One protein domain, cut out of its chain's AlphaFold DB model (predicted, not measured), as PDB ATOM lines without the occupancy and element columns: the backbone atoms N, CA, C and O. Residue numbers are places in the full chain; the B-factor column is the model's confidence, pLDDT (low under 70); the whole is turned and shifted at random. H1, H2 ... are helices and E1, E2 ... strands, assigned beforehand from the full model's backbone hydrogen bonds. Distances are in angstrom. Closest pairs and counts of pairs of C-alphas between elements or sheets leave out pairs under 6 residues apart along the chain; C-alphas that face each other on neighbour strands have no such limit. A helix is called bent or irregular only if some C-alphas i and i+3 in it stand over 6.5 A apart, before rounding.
ATOM      1  N   LYS A   2      52.976 -10.601-164.720       52.78
ATOM      2  CA  LYS A   2      52.130  -9.994-163.655       52.78
ATOM      3  C   LYS A   2      50.846  -9.264-164.117       52.78
ATOM      4  O   LYS A   2      49.876  -9.243-163.370       52.78
ATOM      5  N   ARG A   3      50.804  -8.682-165.326       52.16
ATOM      6  CA  ARG A   3      49.588  -8.034-165.877       52.16
ATOM      7  C   ARG A   3      48.522  -9.035-166.350       52.16
ATOM      8  O   ARG A   3      47.344  -8.790-166.134       52.16
ATOM      9  N   TRP A   4      48.936 -10.167-166.918       49.50
ATOM     10  CA  TRP A   4      48.031 -11.208-167.425       49.50
ATOM     11  C   TRP A   4      47.332 -11.976-166.298       49.50
ATOM     12  O   TRP A   4      46.145 -12.252-166.399       49.50
ATOM     13  N   VAL A   5      48.023 -12.223-165.180       54.78
ATOM     14  CA  VAL A   5      47.434 -12.865-163.988       54.78
ATOM     15  C   VAL A   5      46.353 -11.986-163.336       54.78
ATOM     16  O   VAL A   5      45.330 -12.498-162.899       54.78
ATOM     17  N   ARG A   6      46.530 -10.655-163.321       52.12
ATOM     18  CA  ARG A   6      45.520  -9.715-162.790       52.12
ATOM     19  C   ARG A   6      44.296  -9.596-163.705       52.12
ATOM     20  O   ARG A   6      43.187  -9.497-163.199       52.12
ATOM     21  N   TYR A   7      44.495  -9.652-165.023       50.38
ATOM     22  CA  TYR A   7      43.397  -9.689-165.996       50.38
ATOM     23  C   TYR A   7      42.617 -11.009-165.929       50.38
ATOM     24  O   TYR A   7      41.396 -10.976-165.855       50.38
ATOM     25  N   ALA A   8      43.299 -12.156-165.868       53.31
ATOM     26  CA  ALA A   8      42.651 -13.460-165.723       53.31
ATOM     27  C   ALA A   8      41.889 -13.591-164.389       53.31
ATOM     28  O   ALA A   8      40.766 -14.084-164.374       53.31
ATOM     29  N   GLY A   9      42.456 -13.085-163.286       49.22
ATOM     30  CA  GLY A   9      41.770 -13.028-161.990       49.22
ATOM     31  C   GLY A   9      40.557 -12.091-161.987       49.22
ATOM     32  O   GLY A   9      39.527 -12.436-161.418       49.22
ATOM     33  N   GLY A  10      40.644 -10.941-162.666       57.84
ATOM     34  CA  GLY A  10      39.523 -10.007-162.817       57.84
ATOM     35  C   GLY A  10      38.382 -10.564-163.673       57.84
ATOM     36  O   GLY A  10      37.221 -10.411-163.309       57.84
ATOM     37  N   VAL A  11      38.701 -11.266-164.766       64.56
ATOM     38  CA  VAL A  11      37.704 -11.941-165.618       64.56
ATOM     39  C   VAL A  11      37.062 -13.122-164.884       64.56
ATOM     40  O   VAL A  11      35.843 -13.254-164.915       64.56
ATOM     41  N   GLY A  12      37.840 -13.936-164.163       62.03
ATOM     42  CA  GLY A  12      37.304 -15.032-163.348       62.03
ATOM     43  C   GLY A  12      36.368 -14.543-162.237       62.03
ATOM     44  O   GLY A  12      35.278 -15.084-162.070       62.03
ATOM     45  N   ALA A  13      36.742 -13.471-161.533       65.00
ATOM     46  CA  ALA A  13      35.881 -12.848-160.530       65.00
ATOM     47  C   ALA A  13      34.603 -12.254-161.149       65.00
ATOM     48  O   ALA A  13      33.523 -12.436-160.598       65.00
ATOM     49  N   ALA A  14      34.700 -11.606-162.314       62.47
ATOM     50  CA  ALA A  14      33.539 -11.064-163.017       62.47
ATOM     51  C   ALA A  14      32.571 -12.165-163.486       62.47
ATOM     52  O   ALA A  14      31.366 -12.002-163.334       62.47
ATOM     53  N   VAL A  15      33.068 -13.300-163.987       70.56
ATOM     54  CA  VAL A  15      32.229 -14.450-164.377       70.56
ATOM     55  C   VAL A  15      31.529 -15.068-163.167       70.56
ATOM     56  O   VAL A  15      30.347 -15.381-163.254       70.56
ATOM     57  N   VAL A  16      32.217 -15.201-162.030       72.88
ATOM     58  CA  VAL A  16      31.601 -15.694-160.786       72.88
ATOM     59  C   VAL A  16      30.528 -14.729-160.287       72.88
ATOM     60  O   VAL A  16      29.439 -15.166-159.940       72.88
ATOM     61  N   VAL A  17      30.794 -13.421-160.296       70.31
ATOM     62  CA  VAL A  17      29.811 -12.409-159.879       70.31
ATOM     63  C   VAL A  17      28.615 -12.379-160.827       70.31
ATOM     64  O   VAL A  17      27.486 -12.384-160.357       70.31
ATOM     65  N   VAL A  18      28.825 -12.412-162.145       67.88
ATOM     66  CA  VAL A  18      27.728 -12.483-163.124       67.88
ATOM     67  C   VAL A  18      26.953 -13.790-162.974       67.88
ATOM     68  O   VAL A  18      25.727 -13.761-163.011       67.88
ATOM     69  N   GLY A  19      27.626 -14.918-162.742       66.25
ATOM     70  CA  GLY A  19      26.990 -16.206-162.470       66.25
ATOM     71  C   GLY A  19      26.162 -16.204-161.183       66.25
ATOM     72  O   GLY A  19      25.050 -16.717-161.185       66.25
ATOM     73  N   LEU A  20      26.652 -15.569-160.115       67.88
ATOM     74  CA  LEU A  20      25.916 -15.393-158.861       67.88
ATOM     75  C   LEU A  20      24.729 -14.448-159.038       67.88
ATOM     76  O   LEU A  20      23.627 -14.802-158.658       67.88
ATOM     77  N   VAL A  21      24.917 -13.287-159.666       63.25
ATOM     78  CA  VAL A  21      23.840 -12.309-159.897       63.25
ATOM     79  C   VAL A  21      22.760 -12.894-160.807       63.25
ATOM     80  O   VAL A  21      21.578 -12.776-160.505       63.25
ATOM     81  N   THR A  22      23.154 -13.574-161.885       59.59
ATOM     82  CA  THR A  22      22.217 -14.239-162.800       59.59
ATOM     83  C   THR A  22      21.543 -15.420-162.108       59.59
ATOM     84  O   THR A  22      20.332 -15.558-162.200       59.59
ATOM     85  N   GLY A  23      22.288 -16.232-161.353       67.25
ATOM     86  CA  GLY A  23      21.740 -17.345-160.573       67.25
ATOM     87  C   GLY A  23      20.757 -16.889-159.494       67.25
ATOM     88  O   GLY A  23      19.702 -17.490-159.348       67.25
ATOM     89  N   THR A  24      21.047 -15.792-158.791       65.25
ATOM     90  CA  THR A  24      20.150 -15.183-157.802       65.25
ATOM     91  C   THR A  24      18.924 -14.568-158.467       65.25
ATOM     92  O   THR A  24      17.818 -14.798-157.997       65.25
ATOM     93  N   ALA A  25      19.077 -13.840-159.576       56.09
ATOM     94  CA  ALA A  25      17.939 -13.282-160.306       56.09
ATOM     95  C   ALA A  25      17.020 -14.391-160.842       56.09
ATOM     96  O   ALA A  25      15.805 -14.308-160.702       56.09
ATOM     97  N   VAL A  26      17.590 -15.462-161.395       63.19
ATOM     98  CA  VAL A  26      16.838 -16.637-161.847       63.19
ATOM     99  C   VAL A  26      16.163 -17.339-160.666       63.19
ATOM    100  O   VAL A  26      14.977 -17.634-160.751       63.19
ATOM    101  N   ALA A  27      16.860 -17.545-159.547       64.31
ATOM    102  CA  ALA A  27      16.276 -18.154-158.354       64.31
ATOM    103  C   ALA A  27      15.108 -17.327-157.797       64.31
ATOM    104  O   ALA A  27      14.060 -17.890-157.518       64.31
ATOM    105  N   VAL A  28      15.234 -16.001-157.707       65.00
ATOM    106  CA  VAL A  28      14.160 -15.125-157.206       65.00
ATOM    107  C   VAL A  28      12.934 -15.132-158.125       65.00
ATOM    108  O   VAL A  28      11.814 -15.109-157.633       65.00
ATOM    109  N   ASN A  29      13.124 -15.205-159.445       66.56
ATOM    110  CA  ASN A  29      12.008 -15.199-160.398       66.56
ATOM    111  C   ASN A  29      11.385 -16.589-160.635       66.56
ATOM    112  O   ASN A  29      10.242 -16.671-161.071       66.56
ATOM    113  N   ILE A  30      12.114 -17.680-160.372       73.00
ATOM    114  CA  ILE A  30      11.624 -19.057-160.563       73.00
ATOM    115  C   ILE A  30      11.114 -19.670-159.256       73.00
ATOM    116  O   ILE A  30      10.209 -20.500-159.304       73.00
ATOM    117  N   ALA A  31      11.664 -19.282-158.100       77.31
ATOM    118  CA  ALA A  31      11.336 -19.902-156.818       77.31
ATOM    119  C   ALA A  31       9.834 -19.889-156.493       77.31
ATOM    120  O   ALA A  31       9.349 -20.971-156.188       77.31
ATOM    121  N   PRO A  32       9.080 -18.773-156.621       79.75
ATOM    122  CA  PRO A  32       7.646 -18.769-156.303       79.75
ATOM    123  C   PRO A  32       6.854 -19.764-157.163       79.75
ATOM    124  O   PRO A  32       6.105 -20.597-156.666       79.75
ATOM    125  N   THR A  33       7.104 -19.754-158.470       83.06
ATOM    126  CA  THR A  33       6.491 -20.677-159.431       83.06
ATOM    127  C   THR A  33       6.849 -22.136-159.126       83.06
ATOM    128  O   THR A  33       6.003 -23.025-159.221       83.06
ATOM    129  N   ALA A  34       8.103 -22.393-158.745       85.19
ATOM    130  CA  ALA A  34       8.580 -23.727-158.405       85.19
ATOM    131  C   ALA A  34       8.004 -24.231-157.074       85.19
ATOM    132  O   ALA A  34       7.617 -25.394-157.013       85.19
ATOM    133  N   THR A  35       7.910 -23.391-156.039       89.12
ATOM    134  CA  THR A  35       7.331 -23.769-154.740       89.12
ATOM    135  C   THR A  35       5.833 -24.015-154.851       89.12
ATOM    136  O   THR A  35       5.358 -25.024-154.338       89.12
ATOM    137  N   THR A  36       5.091 -23.176-155.585       90.12
ATOM    138  CA  THR A  36       3.677 -23.446-155.906       90.12
ATOM    139  C   THR A  36       3.535 -24.775-156.640       90.12
ATOM    140  O   THR A  36       2.722 -25.616-156.260       90.12
ATOM    141  N   GLY A  37       4.346 -24.988-157.681       89.12
ATOM    142  CA  GLY A  37       4.309 -26.213-158.473       89.12
ATOM    143  C   GLY A  37       4.576 -27.457-157.626       89.12
ATOM    144  O   GLY A  37       3.811 -28.416-157.680       89.12
ATOM    145  N   THR A  38       5.618 -27.453-156.791       92.62
ATOM    146  CA  THR A  38       5.913 -28.607-155.932       92.62
ATOM    147  C   THR A  38       4.858 -28.799-154.849       92.62
ATOM    148  O   THR A  38       4.509 -29.942-154.566       92.62
ATOM    149  N   ALA A  39       4.288 -27.735-154.281       94.06
ATOM    150  CA  ALA A  39       3.190 -27.831-153.319       94.06
ATOM    151  C   ALA A  39       1.936 -28.462-153.940       94.06
ATOM    152  O   ALA A  39       1.397 -29.431-153.395       94.06
ATOM    153  N   TYR A  40       1.532 -27.990-155.122       92.44
ATOM    154  CA  TYR A  40       0.443 -28.573-155.902       92.44
ATOM    155  C   TYR A  40       0.690 -30.063-156.169       92.44
ATOM    156  O   TYR A  40      -0.180 -30.901-155.918       92.44
ATOM    157  N   ILE A  41       1.889 -30.417-156.647       92.81
ATOM    158  CA  ILE A  41       2.226 -31.795-157.023       92.81
ATOM    159  C   ILE A  41       2.283 -32.706-155.796       92.81
ATOM    160  O   ILE A  41       1.754 -33.814-155.846       92.81
ATOM    161  N   ALA A  42       2.872 -32.251-154.686       95.00
ATOM    162  CA  ALA A  42       2.896 -32.993-153.428       95.00
ATOM    163  C   ALA A  42       1.469 -33.275-152.937       95.00
ATOM    164  O   ALA A  42       1.145 -34.413-152.595       95.00
ATOM    165  N   LYS A  43       0.591 -32.266-152.987       95.31
ATOM    166  CA  LYS A  43      -0.822 -32.400-152.622       95.31
ATOM    167  C   LYS A  43      -1.551 -33.392-153.521       95.31
ATOM    168  O   LYS A  43      -2.135 -34.354-153.027       95.31
ATOM    169  N   ALA A  44      -1.461 -33.215-154.838       93.38
ATOM    170  CA  ALA A  44      -2.051 -34.135-155.804       93.38
ATOM    171  C   ALA A  44      -1.521 -35.564-155.620       93.38
ATOM    172  O   ALA A  44      -2.296 -36.512-155.693       93.38
ATOM    173  N   ALA A  45      -0.233 -35.737-155.323       93.81
ATOM    174  CA  ALA A  45       0.338 -37.050-155.061       93.81
ATOM    175  C   ALA A  45      -0.188 -37.677-153.762       93.81
ATOM    176  O   ALA A  45      -0.532 -38.860-153.757       93.81
ATOM    177  N   CYS A  46      -0.312 -36.893-152.689       95.94
ATOM    178  CA  CYS A  46      -0.913 -37.343-151.437       95.94
ATOM    179  C   CYS A  46      -2.356 -37.818-151.653       95.94
ATOM    180  O   CYS A  46      -2.707 -38.930-151.254       95.94
ATOM    181  N   GLU A  47      -3.181 -37.026-152.340       95.06
ATOM    182  CA  GLU A  47      -4.585 -37.368-152.579       95.06
ATOM    183  C   GLU A  47      -4.727 -38.658-153.390       95.06
ATOM    184  O   GLU A  47      -5.451 -39.573-152.997       95.06
ATOM    185  N   ARG A  48      -3.994 -38.775-154.504       92.12
ATOM    186  CA  ARG A  48      -4.036 -39.968-155.360       92.12
ATOM    187  C   ARG A  48      -3.599 -41.219-154.588       92.12
ATOM    188  O   ARG A  48      -4.234 -42.265-154.718       92.12
ATOM    189  N   ARG A  49      -2.570 -41.106-153.739       93.31
ATOM    190  CA  ARG A  49      -2.013 -42.239-152.985       93.31
ATOM    191  C   ARG A  49      -2.845 -42.662-151.780       93.31
ATOM    192  O   ARG A  49      -3.018 -43.866-151.571       93.31
ATOM    193  N   TYR A  50      -3.283 -41.700-150.968       93.75
ATOM    194  CA  TYR A  50      -3.815 -41.940-149.620       93.75
ATOM    195  C   TYR A  50      -5.311 -41.645-149.480       93.75
ATOM    196  O   TYR A  50      -5.945 -42.203-148.587       93.75
ATOM    197  N   VAL A  51      -5.892 -40.806-150.345       93.38
ATOM    198  CA  VAL A  51      -7.349 -40.567-150.368       93.38
ATOM    199  C   VAL A  51      -8.025 -41.481-151.390       93.38
ATOM    200  O   VAL A  51      -9.048 -42.091-151.102       93.38
ATOM    201  N   GLN A  52      -7.424 -41.634-152.570       92.00
ATOM    202  CA  GLN A  52      -7.981 -42.432-153.672       92.00
ATOM    203  C   GLN A  52      -7.459 -43.873-153.708       92.00
ATOM    204  O   GLN A  52      -7.919 -44.673-154.517       92.00
ATOM    205  N   GLY A  53      -6.483 -44.209-152.857       89.25
ATOM    206  CA  GLY A  53      -5.930 -45.561-152.756       89.25
ATOM    207  C   GLY A  53      -5.183 -46.044-154.004       89.25
ATOM    208  O   GLY A  53      -5.017 -47.250-154.183       89.25
ATOM    209  N   GLN A  54      -4.724 -45.143-154.877       85.38
ATOM    210  CA  GLN A  54      -4.050 -45.516-156.119       85.38
ATOM    211  C   GLN A  54      -2.533 -45.585-155.908       85.38
ATOM    212  O   GLN A  54      -1.915 -44.642-155.426       85.38
ATOM    213  N   GLY A  55      -1.915 -46.726-156.233       72.44
ATOM    214  CA  GLY A  55      -0.479 -46.959-156.005       72.44
ATOM    215  C   GLY A  55       0.431 -46.526-157.160       72.44
ATOM    216  O   GLY A  55       1.493 -45.967-156.917       72.44
ATOM    217  N   ASN A  56       0.001 -46.751-158.407       72.06
ATOM    218  CA  ASN A  56       0.698 -46.322-159.623       72.06
ATOM    219  C   ASN A  56      -0.156 -45.265-160.318       72.06
ATOM    220  O   ASN A  56      -1.134 -45.603-160.984       72.06
ATOM    221  N   PHE A  57       0.189 -43.995-160.147       72.50
ATOM    222  CA  PHE A  57      -0.566 -42.893-160.725       72.50
ATOM    223  C   PHE A  57       0.369 -41.795-161.214       72.50
ATOM    224  O   PHE A  57       1.438 -41.562-160.653       72.50
ATOM    225  N   THR A  58      -0.087 -41.074-162.229       73.00
ATOM    226  CA  THR A  58       0.390 -39.721-162.502       73.00
ATOM    227  C   THR A  58      -0.463 -38.775-161.657       73.00
ATOM    228  O   THR A  58      -1.694 -38.917-161.675       73.00
ATOM    229  N   PRO A  59       0.134 -37.884-160.843       74.94
ATOM    230  CA  PRO A  59      -0.640 -36.871-160.138       74.94
ATOM    231  C   PRO A  59      -1.381 -35.997-161.158       74.94
ATOM    232  O   PRO A  59      -0.874 -35.775-162.257       74.94
ATOM    233  N   ASP A  60      -2.577 -35.517-160.814       79.44
ATOM    234  CA  ASP A  60      -3.380 -34.698-161.734       79.44
ATOM    235  C   ASP A  60      -2.784 -33.298-161.838       79.44
ATOM    236  O   ASP A  60      -3.185 -32.385-161.118       79.44
ATOM    237  N   VAL A  61      -1.770 -33.155-162.676       76.62
ATOM    238  CA  VAL A  61      -1.001 -31.929-162.849       76.62
ATOM    239  C   VAL A  61      -1.225 -31.460-164.276       76.62
ATOM    240  O   VAL A  61      -1.041 -32.254-165.204       76.62
ATOM    241  N   PRO A  62      -1.654 -30.205-164.479       71.75
ATOM    242  CA  PRO A  62      -1.733 -29.653-165.817       71.75
ATOM    243  C   PRO A  62      -0.351 -29.709-166.485       71.75
ATOM    244  O   PRO A  62       0.653 -29.469-165.802       71.75
ATOM    245  N   PRO A  63      -0.279 -29.991-167.800       69.75
ATOM    246  CA  PRO A  63       0.991 -30.017-168.514       69.75
ATOM    247  C   PRO A  63       1.779 -28.730-168.276       69.75
ATOM    248  O   PRO A  63       1.259 -27.629-168.474       69.75
ATOM    249  N   ASN A  64       3.035 -28.856-167.863       68.44
ATOM    250  CA  ASN A  64       3.895 -27.710-167.596       68.44
ATOM    251  C   ASN A  64       5.334 -27.963-168.075       68.44
ATOM    252  O   ASN A  64       5.749 -29.078-168.382       68.44
ATOM    253  N   SER A  65       6.123 -26.893-168.167       64.31
ATOM    254  CA  SER A  65       7.485 -26.942-168.711       64.31
ATOM    255  C   SER A  65       8.502 -27.653-167.809       64.31
ATOM    256  O   SER A  65       9.631 -27.882-168.249       64.31
ATOM    257  N   ILE A  66       8.130 -28.006-166.572       67.62
ATOM    258  CA  ILE A  66       9.025 -28.616-165.580       67.62
ATOM    259  C   ILE A  66       8.712 -30.090-165.289       67.62
ATOM    260  O   ILE A  66       9.471 -30.708-164.545       67.62
ATOM    261  N   ASP A  67       7.684 -30.682-165.906       70.44
ATOM    262  CA  ASP A  67       7.210 -32.049-165.619       70.44
ATOM    263  C   ASP A  67       8.323 -33.115-165.645       70.44
ATOM    264  O   ASP A  67       8.379 -33.984-164.779       70.44
ATOM    265  N   GLY A  68       9.272 -33.023-166.584       72.94
ATOM    266  CA  GLY A  68      10.396 -33.969-166.695       72.94
ATOM    267  C   GLY A  68      11.456 -33.859-165.590       72.94
ATOM    268  O   GLY A  68      12.368 -34.684-165.526       72.94
ATOM    269  N   PHE A  69      11.361 -32.841-164.737       80.25
ATOM    270  CA  PHE A  69      12.317 -32.533-163.675       80.25
ATOM    271  C   PHE A  69      11.724 -32.696-162.276       80.25
ATOM    272  O   PHE A  69      12.452 -32.565-161.287       80.25
ATOM    273  N   VAL A  70      10.422 -32.971-162.181       84.94
ATOM    274  CA  VAL A  70       9.743 -33.178-160.907       84.94
ATOM    275  C   VAL A  70       9.925 -34.619-160.445       84.94
ATOM    276  O   VAL A  70       9.723 -35.570-161.196       84.94
ATOM    277  N   SER A  71      10.268 -34.785-159.171       88.38
ATOM    278  CA  SER A  71      10.282 -36.082-158.499       88.38
ATOM    279  C   SER A  71       9.310 -36.082-157.327       88.38
ATOM    280  O   SER A  71       9.325 -35.134-156.536       88.38
ATOM    281  N   THR A  72       8.531 -37.155-157.183       91.25
ATOM    282  CA  THR A  72       7.660 -37.403-156.026       91.25
ATOM    283  C   THR A  72       8.226 -38.507-155.136       91.25
ATOM    284  O   THR A  72       8.627 -39.558-155.640       91.25
ATOM    285  N   GLY A  73       8.222 -38.295-153.824       91.25
ATOM    286  CA  GLY A  73       8.547 -39.292-152.804       91.25
ATOM    287  C   GLY A  73       7.365 -39.531-151.866       91.25
ATOM    288  O   GLY A  73       6.500 -38.667-151.736       91.25
ATOM    289  N   PHE A  74       7.335 -40.693-151.214       93.88
ATOM    290  CA  PHE A  74       6.286 -41.070-150.264       93.88
ATOM    291  C   PHE A  74       6.908 -41.631-148.990       93.88
ATOM    292  O   PHE A  74       7.820 -42.455-149.075       93.88
ATOM    293  N   GLU A  75       6.372 -41.242-147.836       93.44
ATOM    294  CA  GLU A  75       6.671 -41.872-146.551       93.44
ATOM    295  C   GLU A  75       5.419 -42.599-146.054       93.44
ATOM    296  O   GLU A  75       4.354 -42.009-145.861       93.44
ATOM    297  N   ALA A  76       5.524 -43.917-145.899       88.50
ATOM    298  CA  ALA A  76       4.371 -44.765-145.615       88.50
ATOM    299  C   ALA A  76       3.914 -44.653-144.157       88.50
ATOM    300  O   ALA A  76       2.716 -44.729-143.907       88.50
ATOM    301  N   GLN A  77       4.844 -44.477-143.211       86.50
ATOM    302  CA  GLN A  77       4.506 -44.411-141.782       86.50
ATOM    303  C   GLN A  77       3.826 -43.092-141.414       86.50
ATOM    304  O   GLN A  77       2.893 -43.073-140.619       86.50
ATOM    305  N   GLU A  78       4.280 -42.003-142.028       87.19
ATOM    306  CA  GLU A  78       3.761 -40.652-141.805       87.19
ATOM    307  C   GLU A  78       2.584 -40.302-142.729       87.19
ATOM    308  O   GLU A  78       1.980 -39.239-142.585       87.19
ATOM    309  N   GLU A  79       2.268 -41.178-143.689       94.75
ATOM    310  CA  GLU A  79       1.305 -40.941-144.767       94.75
ATOM    311  C   GLU A  79       1.508 -39.573-145.445       94.75
ATOM    312  O   GLU A  79       0.597 -38.744-145.532       94.75
ATOM    313  N   SER A  80       2.731 -39.310-145.906       96.69
ATOM    314  CA  SER A  80       3.084 -38.045-146.555       96.69
ATOM    315  C   SER A  80       3.616 -38.246-147.969       96.69
ATOM    316  O   SER A  80       4.169 -39.292-148.320       96.69
ATOM    317  N   ALA A  81       3.422 -37.225-148.802       96.31
ATOM    318  CA  ALA A  81       3.980 -37.143-150.142       96.31
ATOM    319  C   ALA A  81       4.809 -35.864-150.272       96.31
ATOM    320  O   ALA A  81       4.359 -34.785-149.891       96.31
ATOM    321  N   THR A  82       6.003 -35.976-150.845       96.06
ATOM    322  CA  THR A  82       6.901 -34.845-151.102       96.06
ATOM    323  C   THR A  82       7.098 -34.692-152.599       96.06
ATOM    324  O   THR A  82       7.236 -35.690-153.304       96.06
ATOM    325  N   ALA A  83       7.166 -33.460-153.094       94.06
ATOM    326  CA  ALA A  83       7.587 -33.171-154.458       94.06
ATOM    327  C   ALA A  83       8.733 -32.159-154.465       94.06
ATOM    328  O   ALA A  83       8.819 -31.296-153.595       94.06
ATOM    329  N   SER A  84       9.622 -32.270-155.448       93.00
ATOM    330  CA  SER A  84      10.722 -31.325-155.663       93.00
ATOM    331  C   SER A  84      11.092 -31.260-157.143       93.00
ATOM    332  O   SER A  84      10.856 -32.220-157.879       93.00
ATOM    333  N   VAL A  85      11.698 -30.152-157.576       88.81
ATOM    334  CA  VAL A  85      12.254 -30.001-158.930       88.81
ATOM    335  C   VAL A  85      13.758 -30.240-158.851       88.81
ATOM    336  O   VAL A  85      14.482 -29.415-158.300       88.81
ATOM    337  N   MET A  86      14.244 -31.375-159.361       85.94
ATOM    338  CA  MET A  86      15.656 -31.792-159.250       85.94
ATOM    339  C   MET A  86      16.208 -31.742-157.807       85.94
ATOM    340  O   MET A  86      17.369 -31.394-157.593       85.94
ATOM    341  N   GLY A  87      15.377 -32.056-156.805       87.25
ATOM    342  CA  GLY A  87      15.748 -31.983-155.385       87.25
ATOM    343  C   GLY A  87      15.698 -30.579-154.766       87.25
ATOM    344  O   GLY A  87      16.031 -30.424-153.593       87.25
ATOM    345  N   LEU A  88      15.287 -29.557-155.521       88.94
ATOM    346  CA  LEU A  88      15.118 -28.180-155.052       88.94
ATOM    347  C   LEU A  88      13.643 -27.857-154.786       88.94
ATOM    348  O   LEU A  88      12.747 -28.491-155.348       88.94
ATOM    349  N   TYR A  89      13.411 -26.836-153.955       90.50
ATOM    350  CA  TYR A  89      12.080 -26.330-153.588       90.50
ATOM    351  C   TYR A  89      11.127 -27.435-153.094       90.50
ATOM    352  O   TYR A  89      10.040 -27.595-153.653       90.50
ATOM    353  N   PRO A  90      11.538 -28.257-152.108       94.31
ATOM    354  CA  PRO A  90      10.707 -29.354-151.644       94.31
ATOM    355  C   PRO A  90       9.429 -28.824-150.994       94.31
ATOM    356  O   PRO A  90       9.483 -27.897-150.190       94.31
ATOM    357  N   SER A  91       8.312 -29.472-151.299       96.00
ATOM    358  CA  SER A  91       7.035 -29.260-150.620       96.00
ATOM    359  C   SER A  91       6.477 -30.604-150.174       96.00
ATOM    360  O   SER A  91       6.631 -31.599-150.888       96.00
ATOM    361  N   THR A  92       5.817 -30.634-149.018       97.12
ATOM    362  CA  THR A  92       5.263 -31.859-148.425       97.12
ATOM    363  C   THR A  92       3.774 -31.696-148.157       97.12
ATOM    364  O   THR A  92       3.337 -30.683-147.613       97.12
ATOM    365  N   ALA A  93       2.998 -32.714-148.521       97.50
ATOM    366  CA  ALA A  93       1.593 -32.849-148.172       97.50
ATOM    367  C   ALA A  93       1.393 -34.035-147.227       97.50
ATOM    368  O   ALA A  93       1.958 -35.111-147.433       97.50
ATOM    369  N   TRP A  94       0.566 -33.835-146.207       97.62
ATOM    370  CA  TRP A  94       0.302 -34.794-145.141       97.62
ATOM    371  C   TRP A  94      -1.136 -35.283-145.230       97.62
ATOM    372  O   TRP A  94      -2.067 -34.474-145.242       97.62
ATOM    373  N   ARG A  95      -1.337 -36.602-145.244       96.94
ATOM    374  CA  ARG A  95      -2.661 -37.204-145.100       96.94
ATOM    375  C   ARG A  95      -3.145 -37.012-143.667       96.94
ATOM    376  O   ARG A  95      -2.536 -37.519-142.723       96.94
ATOM    377  N   ILE A  96      -4.272 -36.328-143.506       96.44
ATOM    378  CA  ILE A  96      -4.922 -36.113-142.211       96.44
ATOM    379  C   ILE A  96      -6.235 -36.889-142.180       96.44
ATOM    380  O   ILE A  96      -7.178 -36.447-142.839       96.44
TER     381      ILE A  96
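AT A GLANCE: This is residues 2 to 96 of the 534 residues of the protein "Serine hydrolase" of Corynebacterium bovis (UniProt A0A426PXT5). One long bent helix, H1, is like a handle on a small head: its second arm, H1b, packs on one face of a three-stranded sheet, while residues 2 to 30 stick out free of that head and make most of the length. A long link, residues 52 to 69, leads from H1b back to the sheet, whose other face has no named helix on it. The printed part has 95 residues, with one named helix and then three named strands, and its class is mixed, helices and strands. The sheet's order is E1, E2, E3, antiparallel throughout. The whole is extended, with a radius of gyration of the C-alphas of 19.8 A and spans of 69 by 28 by 20 A.

IN THESE COORDINATES: Find C-alpha 2 at (52.130, -9.994, -163.655), where H1, residues 2 to 51, begins. By its hydrogen bonds it was assigned as one helix, but it is bent: C-alphas 29 and 32 are 7.0 A apart. Arm H1a, residues 2 to 29, is 40.6 A long; arm H1b, residues 32 to 51, runs 27.1 A to C-alpha 51 at (-7.349, -40.567, -150.368). Next come E1, residues 70 to 75, 17.1 A long, and E2, residues 80 to 85, 17.4 A long. E3, residues 88 to 95, covers 22.3 A and ends at C-alpha 95, (-2.661, -37.204, -145.100).

HOW THE PARTS SIT: Start at the bend, where the lines of H1a and H1b stand at a steep tilt of 49 degrees. H1a is not on the sheet and is apart from E1, E2 and E3. H1b is on it, at a height over the sheet of 6.5 A, in two layers, a helix on one face of a sheet. It lies over E2 and E3; look at the C-alphas of Ala 39 and Ser 91, the closest of H1b and E3, 4.9 A apart, and at those of Ala 42 and Ala 83, the closest of H1b and E2, 4.8 A apart. On the local plane it stands at 29 degrees to E3, only just along the strands. The strands form a meander, each the antiparallel neighbour of the one before. In the hairpin E1 and E2, N 73 and O 82 are within hydrogen-bond range at 2.8 A; in the hairpin E2 and E3, N 93 and O 81 are at 2.8 A. Every O i to N i+4 pair of H1b is within hydrogen-bond range, and 23 of 24 in H1a.

THE WHOLE: Lys 2 and Gln 52 hold the two C-alphas farthest apart, 69.0 A. Without residues 2 to 30, which stand free, the body spans 28 by 20 by 16 A. The printed part has no cut; the link from H1 to E1 is long, and the other two are tight. In this model, pLDDT is under 70 at residues 2 to 14, 18 to 29 and 63 to 66.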